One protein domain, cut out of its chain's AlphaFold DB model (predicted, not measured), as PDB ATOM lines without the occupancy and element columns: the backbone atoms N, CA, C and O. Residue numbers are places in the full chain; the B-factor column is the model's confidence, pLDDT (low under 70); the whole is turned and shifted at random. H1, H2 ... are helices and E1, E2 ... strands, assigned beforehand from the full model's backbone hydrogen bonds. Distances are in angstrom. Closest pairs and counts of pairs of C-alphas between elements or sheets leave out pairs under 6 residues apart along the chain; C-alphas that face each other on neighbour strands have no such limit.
ATOM      1  N   GLY A  27      38.824  -6.808  -2.304       55.19
ATOM      2  CA  GLY A  27      39.895  -6.138  -1.551       55.19
ATOM      3  C   GLY A  27      40.700  -7.064  -0.630       55.19
ATOM      4  O   GLY A  27      41.914  -6.915  -0.510       55.19
ATOM      5  N   ARG A  28      40.058  -8.074  -0.028       72.12
ATOM      6  CA  ARG A  28      40.701  -8.956   0.962       72.12
ATOM      7  C   ARG A  28      41.684  -9.938   0.336       72.12
ATOM      8  O   ARG A  28      42.679 -10.267   0.972       72.12
ATOM      9  N   THR A  29      41.452 -10.363  -0.906       79.88
ATOM     10  CA  THR A  29      42.386 -11.235  -1.631       79.88
ATOM     11  C   THR A  29      43.727 -10.543  -1.843       79.88
ATOM     12  O   THR A  29      44.771 -11.138  -1.611       79.88
ATOM     13  N   HIS A  30      43.716  -9.270  -2.231       88.00
ATOM     14  CA  HIS A  30      44.943  -8.529  -2.505       88.00
ATOM     15  C   HIS A  30      45.739  -8.234  -1.234       88.00
ATOM     16  O   HIS A  30      46.929  -8.534  -1.181       88.00
ATOM     17  N   SER A  31      45.080  -7.735  -0.185       90.88
ATOM     18  CA  SER A  31      45.717  -7.549   1.123       90.88
ATOM     19  C   SER A  31      46.228  -8.874   1.703       90.88
ATOM     20  O   SER A  31      47.312  -8.909   2.276       90.88
ATOM     21  N   GLY A  32      45.498  -9.977   1.498       90.56
ATOM     22  CA  GLY A  32      45.921 -11.325   1.883       90.56
ATOM     23  C   GLY A  32      47.158 -11.813   1.124       90.56
ATOM     24  O   GLY A  32      48.078 -12.333   1.742       90.56
ATOM     25  N   MET A  33      47.239 -11.578  -0.189       93.31
ATOM     26  CA  MET A  33      48.434 -11.908  -0.975       93.31
ATOM     27  C   MET A  33      49.654 -11.099  -0.532       93.31
ATOM     28  O   MET A  33      50.756 -11.630  -0.477       93.31
ATOM     29  N   ILE A  34      49.477  -9.831  -0.159       95.12
ATOM     30  CA  ILE A  34      50.579  -9.005   0.353       95.12
ATOM     31  C   ILE A  34      50.996  -9.460   1.757       95.12
ATOM     32  O   ILE A  34      52.189  -9.507   2.051       95.12
ATOM     33  N   ALA A  35      50.040  -9.856   2.604       95.44
ATOM     34  CA  ALA A  35      50.334 -10.488   3.888       95.44
ATOM     35  C   ALA A  35      51.117 -11.800   3.707       95.44
ATOM     36  O   ALA A  35      52.102 -12.010   4.405       95.44
ATOM     37  N   TYR A  36      50.763 -12.620   2.713       94.94
ATOM     38  CA  TYR A  36      51.517 -13.823   2.353       94.94
ATOM     39  C   TYR A  36      52.972 -13.509   1.956       94.94
ATOM     40  O   TYR A  36      53.897 -14.175   2.414       94.94
ATOM     41  N   LEU A  37      53.217 -12.443   1.185       96.62
ATOM     42  CA  LEU A  37      54.589 -12.006   0.887       96.62
ATOM     43  C   LEU A  37      55.354 -11.564   2.151       96.62
ATOM     44  O   LEU A  37      56.568 -11.744   2.219       96.62
ATOM     45  N   ALA A  38      54.668 -11.011   3.156       96.12
ATOM     46  CA  ALA A  38      55.271 -10.701   4.454       96.12
ATOM     47  C   ALA A  38      55.563 -11.960   5.293       96.12
ATOM     48  O   ALA A  38      56.544 -11.982   6.030       96.12
ATOM     49  N   GLU A  39      54.780 -13.031   5.154       94.81
ATOM     50  CA  GLU A  39      55.107 -14.333   5.754       94.81
ATOM     51  C   GLU A  39      56.345 -14.958   5.100       94.81
ATOM     52  O   GLU A  39      57.215 -15.473   5.801       94.81
ATOM     53  N   LEU A  40      56.476 -14.856   3.770       95.38
ATOM     54  CA  LEU A  40      57.692 -15.271   3.060       95.38
ATOM     55  C   LEU A  40      58.921 -14.487   3.528       95.38
ATOM     56  O   LEU A  40      59.986 -15.074   3.705       95.38
ATOM     57  N   TRP A  41      58.760 -13.188   3.793       96.38
ATOM     58  CA  TRP A  41      59.812 -12.368   4.391       96.38
ATOM     59  C   TRP A  41      60.262 -12.925   5.748       96.38
ATOM     60  O   TRP A  41      61.459 -13.034   5.988       96.38
ATOM     61  N   GLN A  42      59.331 -13.339   6.617       93.75
ATOM     62  CA  GLN A  42      59.672 -13.978   7.902       93.75
ATOM     63  C   GLN A  42      60.325 -15.360   7.750       93.75
ATOM     64  O   GLN A  42      60.924 -15.865   8.696       93.75
ATOM     65  N   ALA A  43      60.222 -15.974   6.571       93.81
ATOM     66  CA  ALA A  43      60.873 -17.230   6.216       93.81
ATOM     67  C   ALA A  43      62.196 -17.019   5.448       93.81
ATOM     68  O   ALA A  43      62.579 -17.870   4.645       93.81
ATOM     69  N   ASP A  44      62.865 -15.881   5.667       94.31
ATOM     70  CA  ASP A  44      64.130 -15.481   5.034       94.31
ATOM     71  C   ASP A  44      64.057 -15.310   3.500       94.31
ATOM     72  O   ASP A  44      65.074 -15.349   2.803       94.31
ATOM     73  N   ASN A  45      62.858 -15.089   2.948       95.56
ATOM     74  CA  ASN A  45      62.646 -14.776   1.533       95.56
ATOM     75  C   ASN A  45      62.074 -13.359   1.363       95.56
ATOM     76  O   ASN A  45      60.888 -13.165   1.105       95.56
ATOM     77  N   GLU A  46      62.936 -12.352   1.522       96.50
ATOM     78  CA  GLU A  46      62.563 -10.927   1.505       96.50
ATOM     79  C   GLU A  46      62.249 -10.374   0.101       96.50
ATOM     80  O   GLU A  46      61.428  -9.463  -0.065       96.50
ATOM     81  N   ALA A  47      62.911 -10.915  -0.929       97.06
ATOM     82  CA  ALA A  47      62.913 -10.355  -2.281       97.06
ATOM     83  C   ALA A  47      61.512 -10.174  -2.910       97.06
ATOM     84  O   ALA A  47      61.294  -9.138  -3.551       97.06
ATOM     85  N   PRO A  48      60.539 -11.092  -2.731       97.38
ATOM     86  CA  PRO A  48      59.193 -10.943  -3.274       97.38
ATOM     87  C   PRO A  48      58.451  -9.694  -2.774       97.38
ATOM     88  O   PRO A  48      57.958  -8.900  -3.579       97.38
ATOM     89  N   LEU A  49      58.408  -9.481  -1.454       97.25
ATOM     90  CA  LEU A  49      57.763  -8.302  -0.867       97.25
ATOM     91  C   LEU A  49      58.523  -7.023  -1.241       97.25
ATOM     92  O   LEU A  49      57.905  -6.014  -1.584       97.25
ATOM     93  N   GLN A  50      59.859  -7.073  -1.235       96.44
ATOM     94  CA  GLN A  50      60.695  -5.929  -1.595       96.44
ATOM     95  C   GLN A  50      60.471  -5.487  -3.052       96.44
ATOM     96  O   GLN A  50      60.373  -4.289  -3.339       96.44
ATOM     97  N   SER A  51      60.316  -6.451  -3.965       97.12
ATOM     98  CA  SER A  51      60.009  -6.204  -5.379       97.12
ATOM     99  C   SER A  51      58.633  -5.567  -5.549       97.12
ATOM    100  O   SER A  51      58.517  -4.545  -6.231       97.12
ATOM    101  N   LEU A  52      57.613  -6.073  -4.839       97.12
ATOM    102  CA  LEU A  52      56.282  -5.464  -4.841       97.12
ATOM    103  C   LEU A  52      56.334  -3.998  -4.385       97.12
ATOM    104  O   LEU A  52      55.863  -3.114  -5.098       97.12
ATOM    105  N   ILE A  53      56.917  -3.723  -3.212       96.12
ATOM    106  CA  ILE A  53      56.978  -2.375  -2.617       96.12
ATOM    107  C   ILE A  53      57.683  -1.395  -3.558       96.12
ATOM    108  O   ILE A  53      57.213  -0.271  -3.773       96.12
ATOM    109  N   LYS A  54      58.778  -1.839  -4.180       95.31
ATOM    110  CA  LYS A  54      59.502  -1.056  -5.182       95.31
ATOM    111  C   LYS A  54      58.661  -0.810  -6.438       95.31
ATOM    112  O   LYS A  54      58.626   0.323  -6.919       95.31
ATOM    113  N   GLY A  55      57.942  -1.815  -6.940       94.94
ATOM    114  CA  GLY A  55      57.015  -1.677  -8.071       94.94
ATOM    115  C   GLY A  55      55.897  -0.659  -7.802       94.94
ATOM    116  O   GLY A  55      55.614   0.222  -8.623       94.94
ATOM    117  N   LEU A  56      55.353  -0.652  -6.581       94.38
ATOM    118  CA  LEU A  56      54.413   0.379  -6.115       94.38
ATOM    119  C   LEU A  56      55.042   1.787  -6.048       94.38
ATOM    120  O   LEU A  56      54.332   2.788  -5.961       94.38
ATOM    121  N   GLY A  57      56.367   1.903  -6.179       93.31
ATOM    122  CA  GLY A  57      57.096   3.170  -6.161       93.31
ATOM    123  C   GLY A  57      57.293   3.730  -4.765       93.31
ATOM    124  O   GLY A  57      57.306   4.951  -4.598       93.31
ATOM    125  N   LEU A  58      57.388   2.849  -3.774       93.50
ATOM    126  CA  LEU A  58      57.616   3.193  -2.379       93.50
ATOM    127  C   LEU A  58      59.076   2.931  -2.004       93.50
ATOM    128  O   LEU A  58      59.779   2.171  -2.669       93.50
ATOM    129  N   ALA A  59      59.528   3.568  -0.925       91.81
ATOM    130  CA  ALA A  59      60.852   3.314  -0.372       91.81
ATOM    131  C   ALA A  59      60.975   1.863   0.122       91.81
ATOM    132  O   ALA A  59      60.006   1.283   0.607       91.81
ATOM    133  N   GLU A  60      62.173   1.297   0.050       92.44
ATOM    134  CA  GLU A  60      62.445  -0.086   0.454       92.44
ATOM    135  C   GLU A  60      62.271  -0.293   1.964       92.44
ATOM    136  O   GLU A  60      62.475   0.653   2.728       92.44
ATOM    137  N   ILE A  61      61.864  -1.490   2.404       92.38
ATOM    138  CA  ILE A  61      61.862  -1.854   3.829       92.38
ATOM    139  C   ILE A  61      63.279  -2.341   4.169       92.38
ATOM    140  O   ILE A  61      63.846  -3.094   3.382       92.38
ATOM    141  N   PRO A  62      63.890  -1.918   5.293       91.94
ATOM    142  CA  PRO A  62      65.222  -2.397   5.648       91.94
ATOM    143  C   PRO A  62      65.248  -3.926   5.792       91.94
ATOM    144  O   PRO A  62      64.406  -4.487   6.492       91.94
ATOM    145  N   SER A  63      66.213  -4.593   5.164       92.38
ATOM    146  CA  SER A  63      66.415  -6.040   5.324       92.38
ATOM    147  C   SER A  63      66.601  -6.449   6.786       92.38
ATOM    148  O   SER A  63      67.126  -5.680   7.595       92.38
ATOM    149  N   GLY A  64      66.165  -7.659   7.127       91.44
ATOM    150  CA  GLY A  64      66.187  -8.202   8.486       91.44
ATOM    151  C   GLY A  64      65.157  -7.583   9.435       91.44
ATOM    152  O   GLY A  64      65.144  -7.914  10.618       91.44
ATOM    153  N   THR A  65      64.294  -6.684   8.951       93.81
ATOM    154  CA  THR A  65      63.211  -6.119   9.765       93.81
ATOM    155  C   THR A  65      62.159  -7.188  10.043       93.81
ATOM    156  O   THR A  65      61.666  -7.834   9.118       93.81
ATOM    157  N   TYR A  66      61.771  -7.361  11.303       94.56
ATOM    158  CA  TYR A  66      60.619  -8.190  11.651       94.56
ATOM    159  C   TYR A  66      59.325  -7.505  11.190       94.56
ATOM    160  O   TYR A  66      59.146  -6.313  11.419       94.56
ATOM    161  N   LEU A  67      58.435  -8.243  10.526       95.75
ATOM    162  CA  LEU A  67      57.201  -7.739   9.926       95.75
ATOM    163  C   LEU A  67      56.023  -8.607  10.359       95.75
ATOM    164  O   LEU A  67      55.947  -9.785  10.015       95.75
ATOM    165  N   THR A  68      55.066  -7.997  11.050       95.50
ATOM    166  CA  THR A  68      53.780  -8.615  11.380       95.50
ATOM    167  C   THR A  68      52.689  -8.036  10.480       95.50
ATOM    168  O   THR A  68      52.369  -6.848  10.611       95.50
ATOM    169  N   PRO A  69      52.095  -8.824   9.563       95.44
ATOM    170  CA  PRO A  69      50.953  -8.366   8.790       95.44
ATOM    171  C   PRO A  69      49.699  -8.292   9.670       95.44
ATOM    172  O   PRO A  69      49.351  -9.237  10.376       95.44
ATOM    173  N   LYS A  70      48.982  -7.169   9.598       94.31
ATOM    174  CA  LYS A  70      47.713  -6.947  10.297       94.31
ATOM    175  C   LYS A  70      46.662  -6.432   9.323       94.31
ATOM    176  O   LYS A  70      46.720  -5.287   8.879       94.31
ATOM    177  N   LEU A  71      45.705  -7.295   8.991       91.88
ATOM    178  CA  LEU A  71      44.549  -6.940   8.167       91.88
ATOM    179  C   LEU A  71      43.567  -6.076   8.970       91.88
ATOM    180  O   LEU A  71      43.452  -6.238  10.186       91.88
ATOM    181  N   GLU A  72      42.860  -5.176   8.285       89.56
ATOM    182  CA  GLU A  72      41.847  -4.281   8.877       89.56
ATOM    183  C   GLU A  72      42.392  -3.437  10.058       89.56
ATOM    184  O   GLU A  72      41.697  -3.142  11.036       89.56
ATOM    185  N   TYR A  73      43.662  -3.032   9.976       91.38
ATOM    186  CA  TYR A  73      44.345  -2.224  10.984       91.38
ATOM    187  C   TYR A  73      43.719  -0.830  11.108       91.38
ATOM    188  O   TYR A  73      43.883   0.020  10.242       91.38
ATOM    189  N   GLU A  74      42.996  -0.576  12.198       89.12
ATOM    190  CA  GLU A  74      42.348   0.722  12.460       89.12
ATOM    191  C   GLU A  74      41.444   1.217  11.306       89.12
ATOM    192  O   GLU A  74      41.255   2.422  11.108       89.12
ATOM    193  N   ASN A  75      40.787   0.274  10.617       88.75
ATOM    194  CA  ASN A  75      39.982   0.451   9.395       88.75
ATOM    195  C   ASN A  75      40.774   0.635   8.087       88.75
ATOM    196  O   ASN A  75      40.141   0.842   7.058       88.75
ATOM    197  N   ILE A  76      42.106   0.548   8.112       92.19
ATOM    198  CA  ILE A  76      42.968   0.443   6.925       92.19
ATOM    199  C   ILE A  76      43.061  -1.033   6.519       92.19
ATOM    200  O   ILE A  76      43.195  -1.893   7.388       92.19
ATOM    201  N   ASP A  77      43.013  -1.348   5.224       92.31
ATOM    202  CA  ASP A  77      42.926  -2.742   4.758       92.31
ATOM    203  C   ASP A  77      44.106  -3.627   5.196       92.31
ATOM    204  O   ASP A  77      43.896  -4.792   5.545       92.31
ATOM    205  N   LEU A  78      45.333  -3.097   5.209       94.88
ATOM    206  CA  LEU A  78      46.520  -3.810   5.692       94.88
ATOM    207  C   LEU A  78      47.563  -2.855   6.287       94.88
ATOM    208  O   LEU A  78      47.869  -1.805   5.722       94.88
ATOM    209  N   ALA A  79      48.172  -3.285   7.389       95.56
ATOM    210  CA  ALA A  79      49.412  -2.738   7.920       95.56
ATOM    211  C   ALA A  79      50.493  -3.823   8.003       95.56
ATOM    212  O   ALA A  79      50.188  -4.963   8.349       95.56
ATOM    213  N   LEU A  80      51.749  -3.463   7.738       96.38
ATOM    214  CA  LEU A  80      52.909  -4.259   8.151       96.38
ATOM    215  C   LEU A  80      53.578  -3.529   9.314       96.38
ATOM    216  O   LEU A  80      54.016  -2.384   9.157       96.38
ATOM    217  N   LEU A  81      53.589  -4.177  10.473       94.88
ATOM    218  CA  LEU A  81      54.096  -3.625  11.726       94.88
ATOM    219  C   LEU A  81      55.484  -4.185  12.037       94.88
ATOM    220  O   LEU A  81      55.749  -5.344  11.720       94.88
ATOM    221  N   ASP A  82      56.339  -3.388  12.668       93.56
ATOM    222  CA  ASP A  82      57.585  -3.885  13.255       93.56
ATOM    223  C   ASP A  82      57.350  -4.635  14.580       93.56
ATOM    224  O   ASP A  82      56.218  -4.855  15.016       93.56
ATOM    225  N   GLU A  83      58.434  -5.056  15.231       93.00
ATOM    226  CA  GLU A  83      58.397  -5.754  16.523       93.00
ATOM    227  C   GLU A  83      57.847  -4.890  17.683       93.00
ATOM    228  O   GLU A  83      57.501  -5.429  18.734       93.00
ATOM    229  N   GLN A  84      57.750  -3.564  17.510       91.44
ATOM    230  CA  GLN A  84      57.156  -2.626  18.469       91.44
ATOM    231  C   GLN A  84      55.714  -2.230  18.106       91.44
ATOM    232  O   GLN A  84      55.208  -1.226  18.615       91.44
ATOM    233  N   ASP A  85      55.046  -2.992  17.233       90.12
ATOM    234  CA  ASP A  85      53.712  -2.688  16.698       90.12
ATOM    235  C   ASP A  85      53.634  -1.339  15.950       90.12
ATOM    236  O   ASP A  85      52.543  -0.800  15.721       90.12
ATOM    237  N   LYS A  86      54.773  -0.765  15.537       90.56
ATOM    238  CA  LYS A  86      54.799   0.488  14.782       90.56
ATOM    239  C   LYS A  86      54.607   0.192  13.289       90.56
ATOM    240  O   LYS A  86      55.281  -0.671  12.727       90.56
ATOM    241  N   PRO A  87      53.694   0.906  12.603       92.56
ATOM    242  CA  PRO A  87      53.453   0.677  11.186       92.56
ATOM    243  C   PRO A  87      54.645   1.134  10.341       92.56
ATOM    244  O   PRO A  87      55.059   2.292  10.401       92.56
ATOM    245  N   LEU A  88      55.150   0.232   9.497       93.44
ATOM    246  CA  LEU A  88      56.191   0.510   8.500       93.44
ATOM    247  C   LEU A  88      55.630   0.642   7.083       93.44
ATOM    248  O   LEU A  88      56.222   1.326   6.236       93.44
ATOM    249  N   PHE A  89      54.489   0.002   6.837       95.06
ATOM    250  CA  PHE A  89      53.741   0.043   5.588       95.06
ATOM    251  C   PHE A  89      52.243   0.029   5.882       95.06
ATOM    252  O   PHE A  89      51.788  -0.717   6.748       95.06
ATOM    253  N   LEU A  90      51.490   0.848   5.152       95.50
ATOM    254  CA  LEU A  90      50.037   0.927   5.218       95.50
ATOM    255  C   LEU A  90      49.455   0.870   3.814       95.50
ATOM    256  O   LEU A  90      49.953   1.513   2.889       95.50
ATOM    257  N   LEU A  91      48.371   0.123   3.680       94.81
ATOM    258  CA  LEU A  91      47.712  -0.139   2.417       94.81
ATOM    259  C   LEU A  91      46.210   0.042   2.576       94.81
ATOM    260  O   LEU A  91      45.569  -0.700   3.313       94.81
ATOM    261  N   GLU A  92      45.657   0.990   1.835       93.81
ATOM    262  CA  GLU A  92      44.216   1.113   1.627       93.81
ATOM    263  C   GLU A  92      43.916   0.755   0.172       93.81
ATOM    264  O   GLU A  92      44.586   1.225  -0.753       93.81
ATOM    265  N   MET A  93      42.903  -0.073  -0.040       89.56
ATOM    266  CA  MET A  93      42.505  -0.599  -1.329       89.56
ATOM    267  C   MET A  93      41.048  -0.271  -1.628       89.56
ATOM    268  O   MET A  93      40.133  -0.491  -0.841       89.56
ATOM    269  N   LYS A  94      40.817   0.197  -2.846       86.94
ATOM    270  CA  LYS A  94      39.503   0.410  -3.423       86.94
ATOM    271  C   LYS A  94      39.354  -0.475  -4.640       86.94
ATOM    272  O   LYS A  94      39.900  -0.194  -5.707       86.94
ATOM    273  N   VAL A  95      38.636  -1.580  -4.466       75.62
ATOM    274  CA  VAL A  95      38.290  -2.430  -5.601       75.62
ATOM    275  C   VAL A  95      37.057  -1.846  -6.274       75.62
ATOM    276  O   VAL A  95      37.208  -1.124  -7.247       75.62
ATOM    277  N   ASP A  96      35.869  -1.977  -5.698       68.88
ATOM    278  CA  ASP A  96      34.626  -1.582  -6.385       68.88
ATOM    279  C   ASP A  96      34.109  -0.169  -6.054       68.88
ATOM    280  O   ASP A  96      32.991   0.187  -6.423       68.88
ATOM    281  N   ASP A  97      34.905   0.647  -5.363       72.38
ATOM    282  CA  ASP A  97      34.524   1.989  -4.897       72.38
ATOM    283  C   ASP A  97      35.674   2.987  -5.116       72.38
ATOM    284  O   ASP A  97      36.716   2.626  -5.659       72.38
ATOM    285  N   ALA A  98      35.508   4.240  -4.704       79.56
ATOM    286  CA  ALA A  98      36.532   5.277  -4.739       79.56
ATOM    287  C   ALA A  98      36.902   5.779  -3.330       79.56
ATOM    288  O   ALA A  98      36.401   5.319  -2.303       79.56
ATOM    289  N   GLU A  99      37.821   6.748  -3.267       86.44
ATOM    290  CA  GLU A  99      38.164   7.453  -2.026       86.44
ATOM    291  C   GLU A  99      36.909   8.084  -1.400       86.44
ATOM    292  O   GLU A  99      36.303   9.003  -1.970       86.44
ATOM    293  N   GLY A 100      36.548   7.624  -0.205       85.00
ATOM    294  CA  GLY A 100      35.355   8.073   0.501       85.00
ATOM    295  C   GLY A 100      35.582   9.298   1.388       85.00
ATOM    296  O   GLY A 100      36.700   9.624   1.789       85.00
ATOM    297  N   TRP A 101      34.478   9.943   1.761       88.88
ATOM    298  CA  TRP A 101      34.441  10.916   2.853       88.88
ATOM    299  C   TRP A 101      34.030  10.216   4.146       88.88
ATOM    300  O   TRP A 101      33.052   9.467   4.176       88.88
ATOM    301  N   LYS A 102      34.761  10.467   5.228       91.56
ATOM    302  CA  LYS A 102      34.499   9.894   6.547       91.56
ATOM    303  C   LYS A 102      34.125  11.000   7.519       91.56
ATOM    304  O   LYS A 102      34.757  12.054   7.550       91.56
ATOM    305  N   LYS A 103      33.083  10.751   8.311       92.62
ATOM    306  CA  LYS A 103      32.668  11.645   9.392       92.62
ATOM    307  C   LYS A 103      33.723  11.627  10.497       92.62
ATOM    308  O   LYS A 103      34.163  10.550  10.894       92.62
ATOM    309  N   LEU A 104      34.088  12.799  11.012       92.06
ATOM    310  CA  LEU A 104      35.023  12.896  12.130       92.06
ATOM    311  C   LEU A 104      34.312  12.566  13.444       92.06
ATOM    312  O   LEU A 104      33.238  13.096  13.745       92.06
ATOM    313  N   GLY A 105      34.931  11.692  14.239       92.75
ATOM    314  CA  GLY A 105      34.532  11.466  15.622       92.75
ATOM    315  C   GLY A 105      34.990  12.603  16.537       92.75
ATOM    316  O   GLY A 105      35.788  13.456  16.154       92.75
ATOM    317  N   LYS A 106      34.530  12.590  17.794       93.56
ATOM    318  CA  LYS A 106      34.919  13.596  18.798       93.56
ATOM    319  C   LYS A 106      36.446  13.699  18.959       93.56
ATOM    320  O   LYS A 106      36.982  14.799  18.951       93.56
ATOM    321  N   GLN A 107      37.133  12.560  19.033       92.06
ATOM    322  CA  GLN A 107      38.593  12.508  19.164       92.06
ATOM    323  C   GLN A 107      39.318  13.025  17.912       92.06
ATOM    324  O   GLN A 107      40.341  13.691  18.030       92.06
ATOM    325  N   ASP A 108      38.786  12.751  16.716       93.00
ATOM    326  CA  ASP A 108      39.363  13.260  15.466       93.00
ATOM    327  C   ASP A 108      39.253  14.793  15.410       93.00
ATOM    328  O   ASP A 108      40.205  15.470  15.034       93.00
ATOM    329  N   LEU A 109      38.121  15.351  15.856       93.06
ATOM    330  CA  LEU A 109      37.915  16.801  15.944       93.06
ATOM    331  C   LEU A 109      38.849  17.466  16.960       93.06
ATOM    332  O   LEU A 109      39.358  18.553  16.697       93.06
ATOM    333  N   GLU A 110      39.080  16.835  18.112       92.12
ATOM    334  CA  GLU A 110      40.040  17.326  19.108       92.12
ATOM    335  C   GLU A 110      41.463  17.344  18.531       92.12
ATOM    336  O   GLU A 110      42.126  18.380  18.582       92.12
ATOM    337  N   LYS A 111      41.898  16.250  17.885       91.69
ATOM    338  CA  LYS A 111      43.195  16.189  17.187       91.69
ATOM    339  C   LYS A 111      43.313  17.265  16.104       91.69
ATOM    340  O   LYS A 111      44.340  17.933  16.034       91.69
ATOM    341  N   TRP A 112      42.269  17.454  15.292       91.56
ATOM    342  CA  TRP A 112      42.231  18.484  14.251       91.56
ATOM    343  C   TRP A 112      42.426  19.882  14.839       91.56
ATOM    344  O   TRP A 112      43.308  20.612  14.400       91.56
ATOM    345  N   LYS A 113      41.663  20.235  15.882       90.75
ATOM    346  CA  LYS A 113      41.720  21.558  16.524       90.75
ATOM    347  C   LYS A 113      43.063  21.860  17.179       90.75
ATOM    348  O   LYS A 113      43.473  23.017  17.196       90.75
ATOM    349  N   CYS A 114      43.741  20.846  17.707       90.06
ATOM    350  CA  CYS A 114      45.057  21.001  18.324       90.06
ATOM    351  C   CYS A 114      46.216  21.009  17.314       90.06
ATOM    352  O   CYS A 114      47.343  21.288  17.708       90.06
ATOM    353  N   MET A 115      45.972  20.699  16.036       89.69
ATOM    354  CA  MET A 115      47.017  20.675  15.012       89.69
ATOM    355  C   MET A 115      47.400  22.090  14.571       89.69
ATOM    356  O   MET A 115      46.519  22.919  14.335       89.69
ATOM    357  N   GLU A 116      48.700  22.338  14.418       90.38
ATOM    358  CA  GLU A 116      49.255  23.609  13.938       90.38
ATOM    359  C   GLU A 116      48.798  23.919  12.502       90.38
ATOM    360  O   GLU A 116      48.573  23.022  11.684       90.38
ATOM    361  N   SER A 117      48.601  25.203  12.195       88.19
ATOM    362  CA  SER A 117      47.980  25.643  10.938       88.19
ATOM    363  C   SER A 117      48.831  25.348   9.701       88.19
ATOM    364  O   SER A 117      48.288  25.021   8.646       88.19
ATOM    365  N   ASP A 118      50.152  25.416   9.823       89.25
ATOM    366  CA  ASP A 118      51.117  25.072   8.780       89.25
ATOM    367  C   ASP A 118      51.124  23.565   8.486       89.25
ATOM    368  O   ASP A 118      51.112  23.154   7.323       89.25
ATOM    369  N   VAL A 119      51.036  22.731   9.526       88.81
ATOM    370  CA  VAL A 119      50.873  21.278   9.398       88.81
ATOM    371  C   VAL A 119      49.561  20.948   8.681       88.81
ATOM    372  O   VAL A 119      49.562  20.147   7.740       88.81
ATOM    373  N   ARG A 120      48.450  21.605   9.055       90.25
ATOM    374  CA  ARG A 120      47.159  21.445   8.362       90.25
ATOM    375  C   ARG A 120      47.267  21.817   6.884       90.25
ATOM    376  O   ARG A 120      46.860  21.035   6.032       90.25
ATOM    377  N   ALA A 121      47.855  22.974   6.578       87.81
ATOM    378  CA  ALA A 121      48.013  23.454   5.206       87.81
ATOM    379  C   ALA A 121      48.887  22.530   4.344       87.81
ATOM    380  O   ALA A 121      48.672  22.418   3.138       87.81
ATOM    381  N   LYS A 122      49.868  21.853   4.952       88.69
ATOM    382  CA  LYS A 122      50.776  20.947   4.245       88.69
ATOM    383  C   LYS A 122      50.154  19.584   3.936       88.69
ATOM    384  O   LYS A 122      50.388  19.054   2.850       88.69
ATOM    385  N   TYR A 123      49.417  19.000   4.879       89.44
ATOM    386  CA  TYR A 123      49.010  17.587   4.815       89.44
ATOM    387  C   TYR A 123      47.513  17.353   4.602       89.44
ATOM    388  O   TYR A 123      47.112  16.201   4.443       89.44
ATOM    389  N   PHE A 124      46.694  18.404   4.567       90.88
ATOM    390  CA  PHE A 124      45.240  18.276   4.490       90.88
ATOM    391  C   PHE A 124      44.624  19.223   3.462       90.88
ATOM    392  O   PHE A 124      45.158  20.295   3.171       90.88
ATOM    393  N   SER A 125      43.465  18.835   2.930       83.25
ATOM    394  CA  SER A 125      42.724  19.575   1.908       83.25
ATOM    395  C   SER A 125      42.028  20.819   2.481       83.25
ATOM    396  O   SER A 125      40.804  20.860   2.556       83.25
ATOM    397  N   GLY A 126      42.794  21.840   2.885       80.56
ATOM    398  CA  GLY A 126      42.317  23.213   3.127       80.56
ATOM    399  C   GLY A 126      41.063  23.357   4.001       80.56
ATOM    400  O   GLY A 126      40.276  24.278   3.788       80.56
ATOM    401  N   TYR A 127      40.827  22.434   4.934       84.94
ATOM    402  CA  TYR A 127      39.602  22.428   5.725       84.94
ATOM    403  C   TYR A 127      39.578  23.577   6.738       84.94
ATOM    404  O   TYR A 127      40.601  23.923   7.331       84.94
ATOM    405  N   GLY A 128      38.390  24.136   6.973       82.44
ATOM    406  CA  GLY A 128      38.168  25.095   8.054       82.44
ATOM    407  C   GLY A 128      38.116  24.439   9.439       82.44
ATOM    408  O   GLY A 128      38.180  23.216   9.588       82.44
ATOM    409  N   ASP A 129      37.945  25.262  10.472       81.31
ATOM    410  CA  ASP A 129      37.848  24.788  11.860       81.31
ATOM    411  C   ASP A 129      36.542  24.029  12.155       81.31
ATOM    412  O   ASP A 129      36.507  23.160  13.028       81.31
ATOM    413  N   GLU A 130      35.478  24.301  11.394       83.81
ATOM    414  CA  GLU A 130      34.159  23.662  11.520       83.81
ATOM    415  C   GLU A 130      33.991  22.446  10.589       83.81
ATOM    416  O   GLU A 130      32.931  22.201  10.007       83.81
ATOM    417  N   ILE A 131      35.053  21.660  10.420       90.25
ATOM    418  CA  ILE A 131      35.018  20.436   9.619       90.25
ATOM    419  C   ILE A 131      34.146  19.355  10.285       90.25
ATOM    420  O   ILE A 131      34.198  19.133  11.492       90.25
ATOM    421  N   SER A 132      33.357  18.634   9.485       89.31
ATOM    422  CA  SER A 132      32.585  17.461   9.937       89.31
ATOM    423  C   SER A 132      32.952  16.167   9.210       89.31
ATOM    424  O   SER A 132      32.701  15.078   9.732       89.31
ATOM    425  N   HIS A 133      33.555  16.277   8.024       92.69
ATOM    426  CA  HIS A 133      33.982  15.157   7.193       92.69
ATOM    427  C   HIS A 133      35.356  15.436   6.588       92.69
ATOM    428  O   HIS A 133      35.646  16.566   6.212       92.69
ATOM    429  N   MET A 134      36.162  14.391   6.448       91.62
ATOM    430  CA  MET A 134      37.497  14.427   5.850       91.62
ATOM    431  C   MET A 134      37.637  13.261   4.873       91.62
ATOM    432  O   MET A 134      36.926  12.257   4.994       91.62
ATOM    433  N   ARG A 135      38.521  13.391   3.880       91.38
ATOM    434  CA  ARG A 135      38.881  12.260   3.014       91.38
ATOM    435  C   ARG A 135      39.449  11.122   3.859       91.38
ATOM    436  O   ARG A 135      40.126  11.365   4.853       91.38
ATOM    437  N   GLN A 136      39.148   9.885   3.491       91.69
ATOM    438  CA  GLN A 136      39.514   8.708   4.276       91.69
ATOM    439  C   GLN A 136      41.028   8.611   4.539       91.69
ATOM    440  O   GLN A 136      41.437   8.455   5.685       91.69
ATOM    441  N   THR A 137      41.853   8.782   3.511       92.25
ATOM    442  CA  THR A 137      43.323   8.766   3.618       92.25
ATOM    443  C   THR A 137      43.879   9.916   4.455       92.25
ATOM    444  O   THR A 137      44.807   9.720   5.236       92.25
ATOM    445  N   GLU A 138      43.283  11.107   4.370       92.88
ATOM    446  CA  GLU A 138      43.637  12.239   5.234       92.88
ATOM    447  C   GLU A 138      43.251  11.964   6.697       92.88
ATOM    448  O   GLU A 138      44.029  12.240   7.608       92.88
ATOM    449  N   LEU A 139      42.104  11.323   6.942       92.81
ATOM    450  CA  LEU A 139      41.717  10.893   8.287       92.81
ATOM    451  C   LEU A 139      42.721   9.886   8.866       92.81
ATOM    452  O   LEU A 139      43.043   9.953  10.052       92.81
ATOM    453  N   TYR A 140      43.263   8.986   8.047       92.81
ATOM    454  CA  TYR A 140      44.341   8.091   8.471       92.81
ATOM    455  C   TYR A 140      45.635   8.850   8.775       92.81
ATOM    456  O   TYR A 140      46.240   8.625   9.825       92.81
ATOM    457  N   THR A 141      46.018   9.807   7.924       91.69
ATOM    458  CA  THR A 141      47.154  10.712   8.169       91.69
ATOM    459  C   THR A 141      47.016  11.422   9.524       91.69
ATOM    460  O   THR A 141      47.981  11.478  10.291       91.69
ATOM    461  N   LEU A 142      45.808  11.897   9.861       90.12
ATOM    462  CA  LEU A 142      45.489  12.506  11.157       90.12
ATOM    463  C   LEU A 142      45.623  11.508  12.318       90.12
ATOM    464  O   LEU A 142      46.209  11.827  13.355       90.12
ATOM    465  N   ARG A 143      45.063  10.302  12.177       88.31
ATOM    466  CA  ARG A 143      44.988   9.319  13.270       88.31
ATOM    467  C   ARG A 143      46.344   8.743  13.648       88.31
ATOM    468  O   ARG A 143      46.635   8.695  14.845       88.31
ATOM    469  N   HIS A 144      47.164   8.417  12.653       82.81
ATOM    470  CA  HIS A 144      48.482   7.802  12.832       82.81
ATOM    471  C   HIS A 144      49.623   8.818  12.949       82.81
ATOM    472  O   HIS A 144      50.787   8.440  12.866       82.81
ATOM    473  N   LYS A 145      49.316  10.109  13.143       76.38
ATOM    474  CA  LYS A 145      50.317  11.173  13.345       76.38
ATOM    475  C   LYS A 145      51.375  11.248  12.230       76.38
ATOM    476  O   LYS A 145      52.466  11.764  12.456       76.38
ATOM    477  N   MET A 146      51.028  10.839  11.007       76.06
ATOM    478  CA  MET A 146      51.920  10.887   9.832       76.06
ATOM    479  C   MET A 146      52.236  12.329   9.383       76.06
ATOM    480  O   MET A 146      52.971  12.585   8.435       76.06
ATOM    481  N   ALA A 147      51.654  13.317  10.055       59.53
ATOM    482  CA  ALA A 147      52.008  14.713   9.882       59.53
ATOM    483  C   ALA A 147      53.289  15.107  10.658       59.53
ATOM    484  O   ALA A 147      53.822  16.192  10.425       59.53
ATOM    485  N   HIS A 148      53.803  14.237  11.545       60.66
ATOM    486  CA  HIS A 148      54.873  14.546  12.509       60.66
ATOM    487  C   HIS A 148      56.214  13.806  12.288       60.66
ATOM    488  O   HIS A 148      57.083  13.878  13.152       60.66
ATOM    489  N   GLY A 149      56.435  13.164  11.131       56.62
ATOM    490  CA  GLY A 149      57.794  12.878  10.631       56.62
ATOM    491  C   GLY A 149      58.280  11.423  10.636       56.62
ATOM    492  O   GLY A 149      59.330  11.159  10.058       56.62
ATOM    493  N   GLU A 150      57.526  10.470  11.186       60.88
ATOM    494  CA  GLU A 150      57.793   9.032  11.015       60.88
ATOM    495  C   GLU A 150      56.700   8.410  10.154       60.88
ATOM    496  O   GLU A 150      55.721   7.856  10.656       60.88
ATOM    497  N   ASN A 151      56.830   8.567   8.839       74.75
ATOM    498  CA  ASN A 151      55.759   8.172   7.939       74.75
ATOM    499  C   ASN A 151      55.937   6.714   7.515       74.75
ATOM    500  O   ASN A 151      56.954   6.399   6.886       74.75
ATOM    501  N   PRO A 152      54.967   5.828   7.808       86.00
ATOM    502  CA  PRO A 152      54.906   4.549   7.125       86.00
ATOM    503  C   PRO A 152      54.879   4.764   5.610       86.00
ATOM    504  O   PRO A 152      54.477   5.813   5.095       86.00
ATOM    505  N   ARG A 153      55.292   3.737   4.875       92.00
ATOM    506  CA  ARG A 153      55.120   3.683   3.423       92.00
ATOM    507  C   ARG A 153      53.635   3.486   3.143       92.00
ATOM    508  O   ARG A 153      53.121   2.399   3.380       92.00
ATOM    509  N   CYS A 154      52.946   4.518   2.668       94.44
ATOM    510  CA  CYS A 154      51.500   4.460   2.468       94.44
ATOM    511  C   CYS A 154      51.143   4.286   0.990       94.44
ATOM    512  O   CYS A 154      51.494   5.122   0.154       94.44
ATOM    513  N   ALA A 155      50.398   3.231   0.675       94.88
ATOM    514  CA  ALA A 155      49.840   2.965  -0.644       94.88
ATOM    515  C   ALA A 155      48.318   3.104  -0.623       94.88
ATOM    516  O   ALA A 155      47.640   2.530   0.227       94.88
ATOM    517  N   PHE A 156      47.783   3.839  -1.593       94.12
ATOM    518  CA  PHE A 156      46.359   3.857  -1.901       94.12
ATOM    519  C   PHE A 156      46.160   3.181  -3.256       94.12
ATOM    520  O   PHE A 156      46.629   3.696  -4.272       94.12
ATOM    521  N   ILE A 157      45.525   2.014  -3.291       91.25
ATOM    522  CA  ILE A 157      45.406   1.212  -4.512       91.25
ATOM    523  C   ILE A 157      43.971   1.228  -5.015       91.25
ATOM    524  O   ILE A 157      43.058   0.873  -4.282       91.25
ATOM    525  N   THR A 158      43.764   1.578  -6.282       87.75
ATOM    526  CA  THR A 158      42.454   1.471  -6.941       87.75
ATOM    527  C   THR A 158      42.510   0.377  -7.999       87.75
ATOM    528  O   THR A 158      43.189   0.551  -9.011       87.75
ATOM    529  N   LEU A 159      41.819  -0.742  -7.775       80.00
ATOM    530  CA  LEU A 159      41.869  -1.904  -8.671       80.00
ATOM    531  C   LEU A 159      40.612  -2.124  -9.487       80.00
ATOM    532  O   LEU A 159      40.703  -2.826 -10.483       80.00
ATOM    533  N   GLY A 160      39.466  -1.552  -9.120       73.88
ATOM    534  CA  GLY A 160      38.235  -1.626  -9.910       73.88
ATOM    535  C   GLY A 160      37.939  -0.319 -10.635       73.88
ATOM    536  O   GLY A 160      38.836   0.441 -11.010       73.88
ATOM    537  N   THR A 161      36.654  -0.046 -10.835       68.88
ATOM    538  CA  THR A 161      36.190   1.099 -11.624       68.88
ATOM    539  C   THR A 161      36.245   2.437 -10.890       68.88
ATOM    540  O   THR A 161      36.091   3.479 -11.525       68.88
ATOM    541  N   GLY A 162      36.504   2.438  -9.578       70.38
ATOM    542  CA  GLY A 162      36.712   3.671  -8.814       70.38
ATOM    543  C   GLY A 162      37.943   4.473  -9.241       70.38
ATOM    544  O   GLY A 162      37.989   5.679  -9.008       70.38
ATOM    545  N   GLU A 163      38.893   3.853  -9.955       78.12
ATOM    546  CA  GLU A 163      40.006   4.553 -10.622       78.12
ATOM    547  C   GLU A 163      39.503   5.622 -11.613       78.12
ATOM    548  O   GLU A 163      40.171   6.626 -11.859       78.12
ATOM    549  N   TYR A 164      38.303   5.438 -12.174       81.12
ATOM    550  CA  TYR A 164      37.727   6.380 -13.126       81.12
ATOM    551  C   TYR A 164      36.975   7.536 -12.461       81.12
ATOM    552  O   TYR A 164      36.734   8.547 -13.124       81.12
ATOM    553  N   GLU A 165      36.619   7.426 -11.175       80.56
ATOM    554  CA  GLU A 165      35.771   8.415 -10.507       80.56
ATOM    555  C   GLU A 165      36.483   9.754 -10.344       80.56
ATOM    556  O   GLU A 165      35.924  10.793 -10.672       80.56
ATOM    557  N   LYS A 166      37.717   9.773  -9.854       76.38
ATOM    558  CA  LYS A 166      38.488  11.010  -9.682       76.38
ATOM    559  C   LYS A 166      39.954  10.669  -9.512       76.38
ATOM    560  O   LYS A 166      40.271   9.664  -8.881       76.38
ATOM    561  N   ASP A 167      40.847  11.536  -9.992       74.50
ATOM    562  CA  ASP A 167      42.260  11.369  -9.636       74.50
ATOM    563  C   ASP A 167      42.400  11.582  -8.137       74.50
ATOM    564  O   ASP A 167      41.929  12.580  -7.566       74.50
ATOM    565  N   PHE A 168      43.047  10.620  -7.509       81.88
ATOM    566  CA  PHE A 168      43.472  10.761  -6.144       81.88
ATOM    567  C   PHE A 168      44.760  11.579  -6.122       81.88
ATOM    568  O   PHE A 168      45.740  11.238  -6.780       81.88
ATOM    569  N   ASP A 169      44.751  12.650  -5.336       79.88
ATOM    570  CA  ASP A 169      45.958  13.390  -4.998       79.88
ATOM    571  C   ASP A 169      46.010  13.520  -3.478       79.88
ATOM    572  O   ASP A 169      45.090  14.067  -2.857       79.88
ATOM    573  N   SER A 170      47.048  12.934  -2.885       84.44
ATOM    574  CA  SER A 170      47.258  12.963  -1.443       84.44
ATOM    575  C   SER A 170      47.909  14.281  -1.060       84.44
ATOM    576  O   SER A 170      49.032  14.575  -1.481       84.44
ATOM    577  N   CYS A 171      47.246  15.051  -0.197       85.06
ATOM    578  CA  CYS A 171      47.857  16.226   0.410       85.06
ATOM    579  C   CYS A 171      49.156  15.845   1.135       85.06
ATOM    580  O   CYS A 171      49.253  14.816   1.806       85.06
ATOM    581  N   GLY A 172      50.199  16.649   0.932       84.25
ATOM    582  CA  GLY A 172      51.541  16.368   1.445       84.25
ATOM    583  C   GLY A 172      52.219  15.128   0.847       84.25
ATOM    584  O   GLY A 172      53.293  14.763   1.320       84.25
ATOM    585  N   LYS A 173      51.630  14.497  -0.184       88.31
ATOM    586  CA  LYS A 173      52.117  13.269  -0.839       88.31
ATOM    587  C   LYS A 173      52.344  12.107   0.137       88.31
ATOM    588  O   LYS A 173      53.270  11.323  -0.049       88.31
ATOM    589  N   VAL A 174      51.511  12.013   1.175       90.75
ATOM    590  CA  VAL A 174      51.620  10.963   2.203       90.75
ATOM    591  C   VAL A 174      51.297   9.597   1.604       90.75
ATOM    592  O   VAL A 174      52.048   8.650   1.797       90.75
ATOM    593  N   TRP A 175      50.207   9.511   0.838       93.12
ATOM    594  CA  TRP A 175      49.746   8.279   0.203       93.12
ATOM    595  C   TRP A 175      50.134   8.254  -1.271       93.12
ATOM    596  O   TRP A 175      49.796   9.160  -2.038       93.12
ATOM    597  N   LYS A 176      50.808   7.183  -1.691       93.00
ATOM    598  CA  LYS A 176      51.113   6.924  -3.095       93.00
ATOM    599  C   LYS A 176      49.933   6.219  -3.759       93.00
ATOM    600  O   LYS A 176      49.635   5.073  -3.431       93.00
ATOM    601  N   HIS A 177      49.288   6.883  -4.717       92.25
ATOM    602  CA  HIS A 177      48.244   6.249  -5.526       92.25
ATOM    603  C   HIS A 177      48.833   5.290  -6.557       92.25
ATOM    604  O   HIS A 177      49.746   5.656  -7.302       92.25
ATOM    605  N   CYS A 178      48.286   4.078  -6.596       91.00
ATOM    606  CA  CYS A 178      48.581   3.060  -7.594       91.00
ATOM    607  C   CYS A 178      47.269   2.576  -8.228       91.00
ATOM    608  O   CYS A 178      46.436   1.973  -7.554       91.00
ATOM    609  N   GLY A 179      47.078   2.844  -9.522       89.44
ATOM    610  CA  GLY A 179      46.005   2.228 -10.310       89.44
ATOM    611  C   GLY A 179      46.322   0.777 -10.682       89.44
ATOM    612  O   GLY A 179      47.420   0.285 -10.399       89.44
ATOM    613  N   LEU A 180      45.388   0.108 -11.364       87.69
ATOM    614  CA  LEU A 180      45.536  -1.307 -11.731       87.69
ATOM    615  C   LEU A 180      46.807  -1.581 -12.547       87.69
ATOM    616  O   LEU A 180      47.497  -2.558 -12.287       87.69
ATOM    617  N   GLU A 181      47.127  -0.720 -13.512       90.50
ATOM    618  CA  GLU A 181      48.280  -0.897 -14.406       90.50
ATOM    619  C   GLU A 181      49.597  -0.985 -13.630       90.50
ATOM    620  O   GLU A 181      50.330  -1.962 -13.753       90.50
ATOM    621  N   ARG A 182      49.832  -0.035 -12.721       92.62
ATOM    622  CA  ARG A 182      51.009  -0.051 -11.849       92.62
ATOM    623  C   ARG A 182      51.000  -1.233 -10.882       92.62
ATOM    624  O   ARG A 182      52.056  -1.750 -10.532       92.62
ATOM    625  N   PHE A 183      49.823  -1.639 -10.410       94.19
ATOM    626  CA  PHE A 183      49.712  -2.790  -9.521       94.19
ATOM    627  C   PHE A 183      50.094  -4.092 -10.234       94.19
ATOM    628  O   PHE A 183      50.843  -4.884  -9.674       94.19
ATOM    629  N   VAL A 184      49.650  -4.275 -11.482       93.44
ATOM    630  CA  VAL A 184      50.041  -5.401 -12.345       93.44
ATOM    631  C   VAL A 184      51.545  -5.388 -12.615       93.44
ATOM    632  O   VAL A 184      52.202  -6.405 -12.433       93.44
ATOM    633  N   GLU A 185      52.124  -4.240 -12.968       95.19
ATOM    634  CA  GLU A 185      53.581  -4.118 -13.141       95.19
ATOM    635  C   GLU A 185      54.339  -4.507 -11.859       95.19
ATOM    636  O   GLU A 185      55.341  -5.226 -11.900       95.19
ATOM    637  N   ALA A 186      53.839  -4.077 -10.695       96.19
ATOM    638  CA  ALA A 186      54.429  -4.419  -9.408       96.19
ATOM    639  C   ALA A 186      54.356  -5.927  -9.127       96.19
ATOM    640  O   ALA A 186      55.354  -6.504  -8.697       96.19
ATOM    641  N   THR A 187      53.234  -6.595  -9.411       94.81
ATOM    642  CA  THR A 187      53.133  -8.053  -9.236       94.81
ATOM    643  C   THR A 187      53.958  -8.829 -10.264       94.81
ATOM    644  O   THR A 187      54.484  -9.896  -9.948       94.81
ATOM    645  N   GLN A 188      54.152  -8.310 -11.475       93.94
ATOM    646  CA  GLN A 188      55.020  -8.922 -12.489       93.94
ATOM    647  C   GLN A 188      56.499  -8.919 -12.091       93.94
ATOM    648  O   GLN A 188      57.222  -9.850 -12.439       93.94
ATOM    649  N   SER A 189      56.933  -7.932 -11.304       93.38
ATOM    650  CA  SER A 189      58.322  -7.832 -10.831       93.38
ATOM    651  C   SER A 189      58.728  -8.880  -9.782       93.38
ATOM    652  O   SER A 189      59.901  -8.989  -9.442       93.38
TER     653      SER A 189
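AT A GLANCE: This is residues 27 to 189 of the 397 residues of an uncharacterized protein of Lewinella aquimaris (UniProt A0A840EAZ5). A twisted five-strand sheet makes the middle of the model, with the long helix H1 along one face and H5 over the other; H2 packs on both H1 and H7. Beyond H5 lies a smaller, looser part: H3, H4 and the two-strand sheet of E4 and E5. The printed part has 163 residues, with seven named helices and seven named strands in the order H1 H2 E1 E2 E3 E4 H3 H4 E5 H5 E6 H6 E7 H7. The large sheet runs E1 E2 E3 E6 E7 and is mixed, E4 and E5 are antiparallel, and the class is mixed, helices and strands. The whole is compact, with a radius of gyration of the C-alphas of 15.9 A and spans of 49 by 37 by 23 A.

IN THESE COORDINATES: H1, residues 27 to 42, begins at C-alpha 27 (39.895, -6.138, -1.551) and is 23.3 A long. H2 is residues 47 to 55. E1, 68 to 73, and E2, 76 to 81, come before E3, 87 to 94, which is 20.2 A long and begins at C-alpha 87 (53.453, 0.677, 11.186). E4 is 101 to 103, H3 106 to 114, H4 117 to 123, E5 133 to 135 and H5 136 to 143. E6, 153 to 158, is 16.5 A long; H6 is 161 to 164, E7 175 to 179. H7, 180 to 188, ends at C-alpha 188 (55.020, -8.922, -12.489).

HOW THE PARTS SIT: E1, E2 and E3 form a meander, each strand the antiparallel neighbour of the one before, in two hairpins, with N 70 and O 79 at 2.8 A and N 80 and O 89 at 2.9 A. E3 and E6 are parallel, with N 92 and O 155 at 3.0 A. E6, H6 and E7 form a strand-helix-strand unit, two parallel neighbour strands with a helix between, its crossover right-handed; N 176 and O 154 are 2.8 A apart. H1 runs along E2 at a height of 8.1 A over the sheet. H5 is on the opposite face at 9.8 A. H2 touches H1 at a steep tilt of 48 degrees, closest at the C-alphas of Leu 37 and Leu 49, 5.2 A. H2 touches H7 at a shallow tilt of 28 degrees, closest at the C-alphas of Gly 55 and Ala 186, 4.0 A. H3 touches H5, closest at the C-alphas of Asp 108 and Arg 143, 7.2 A. H4 and H5 are close but not clearly touching. N 102 and O 134 of E4 and E5 are 2.8 A apart. Every O i to N i+4 pair is within hydrogen-bond range in H1, H2, H3, H4, H5 and H7; H6 is too short for one.

THE WHOLE: The two C-alphas farthest apart, of Asp 44 and Glu 130, are 49.7 A apart. The printed part has no cut. The link from H2 to E1, residues 56 to 67, is long. The mean pLDDT of the printed part is 88.9; residues 27, 96, 147 to 150 and 161 are under 70.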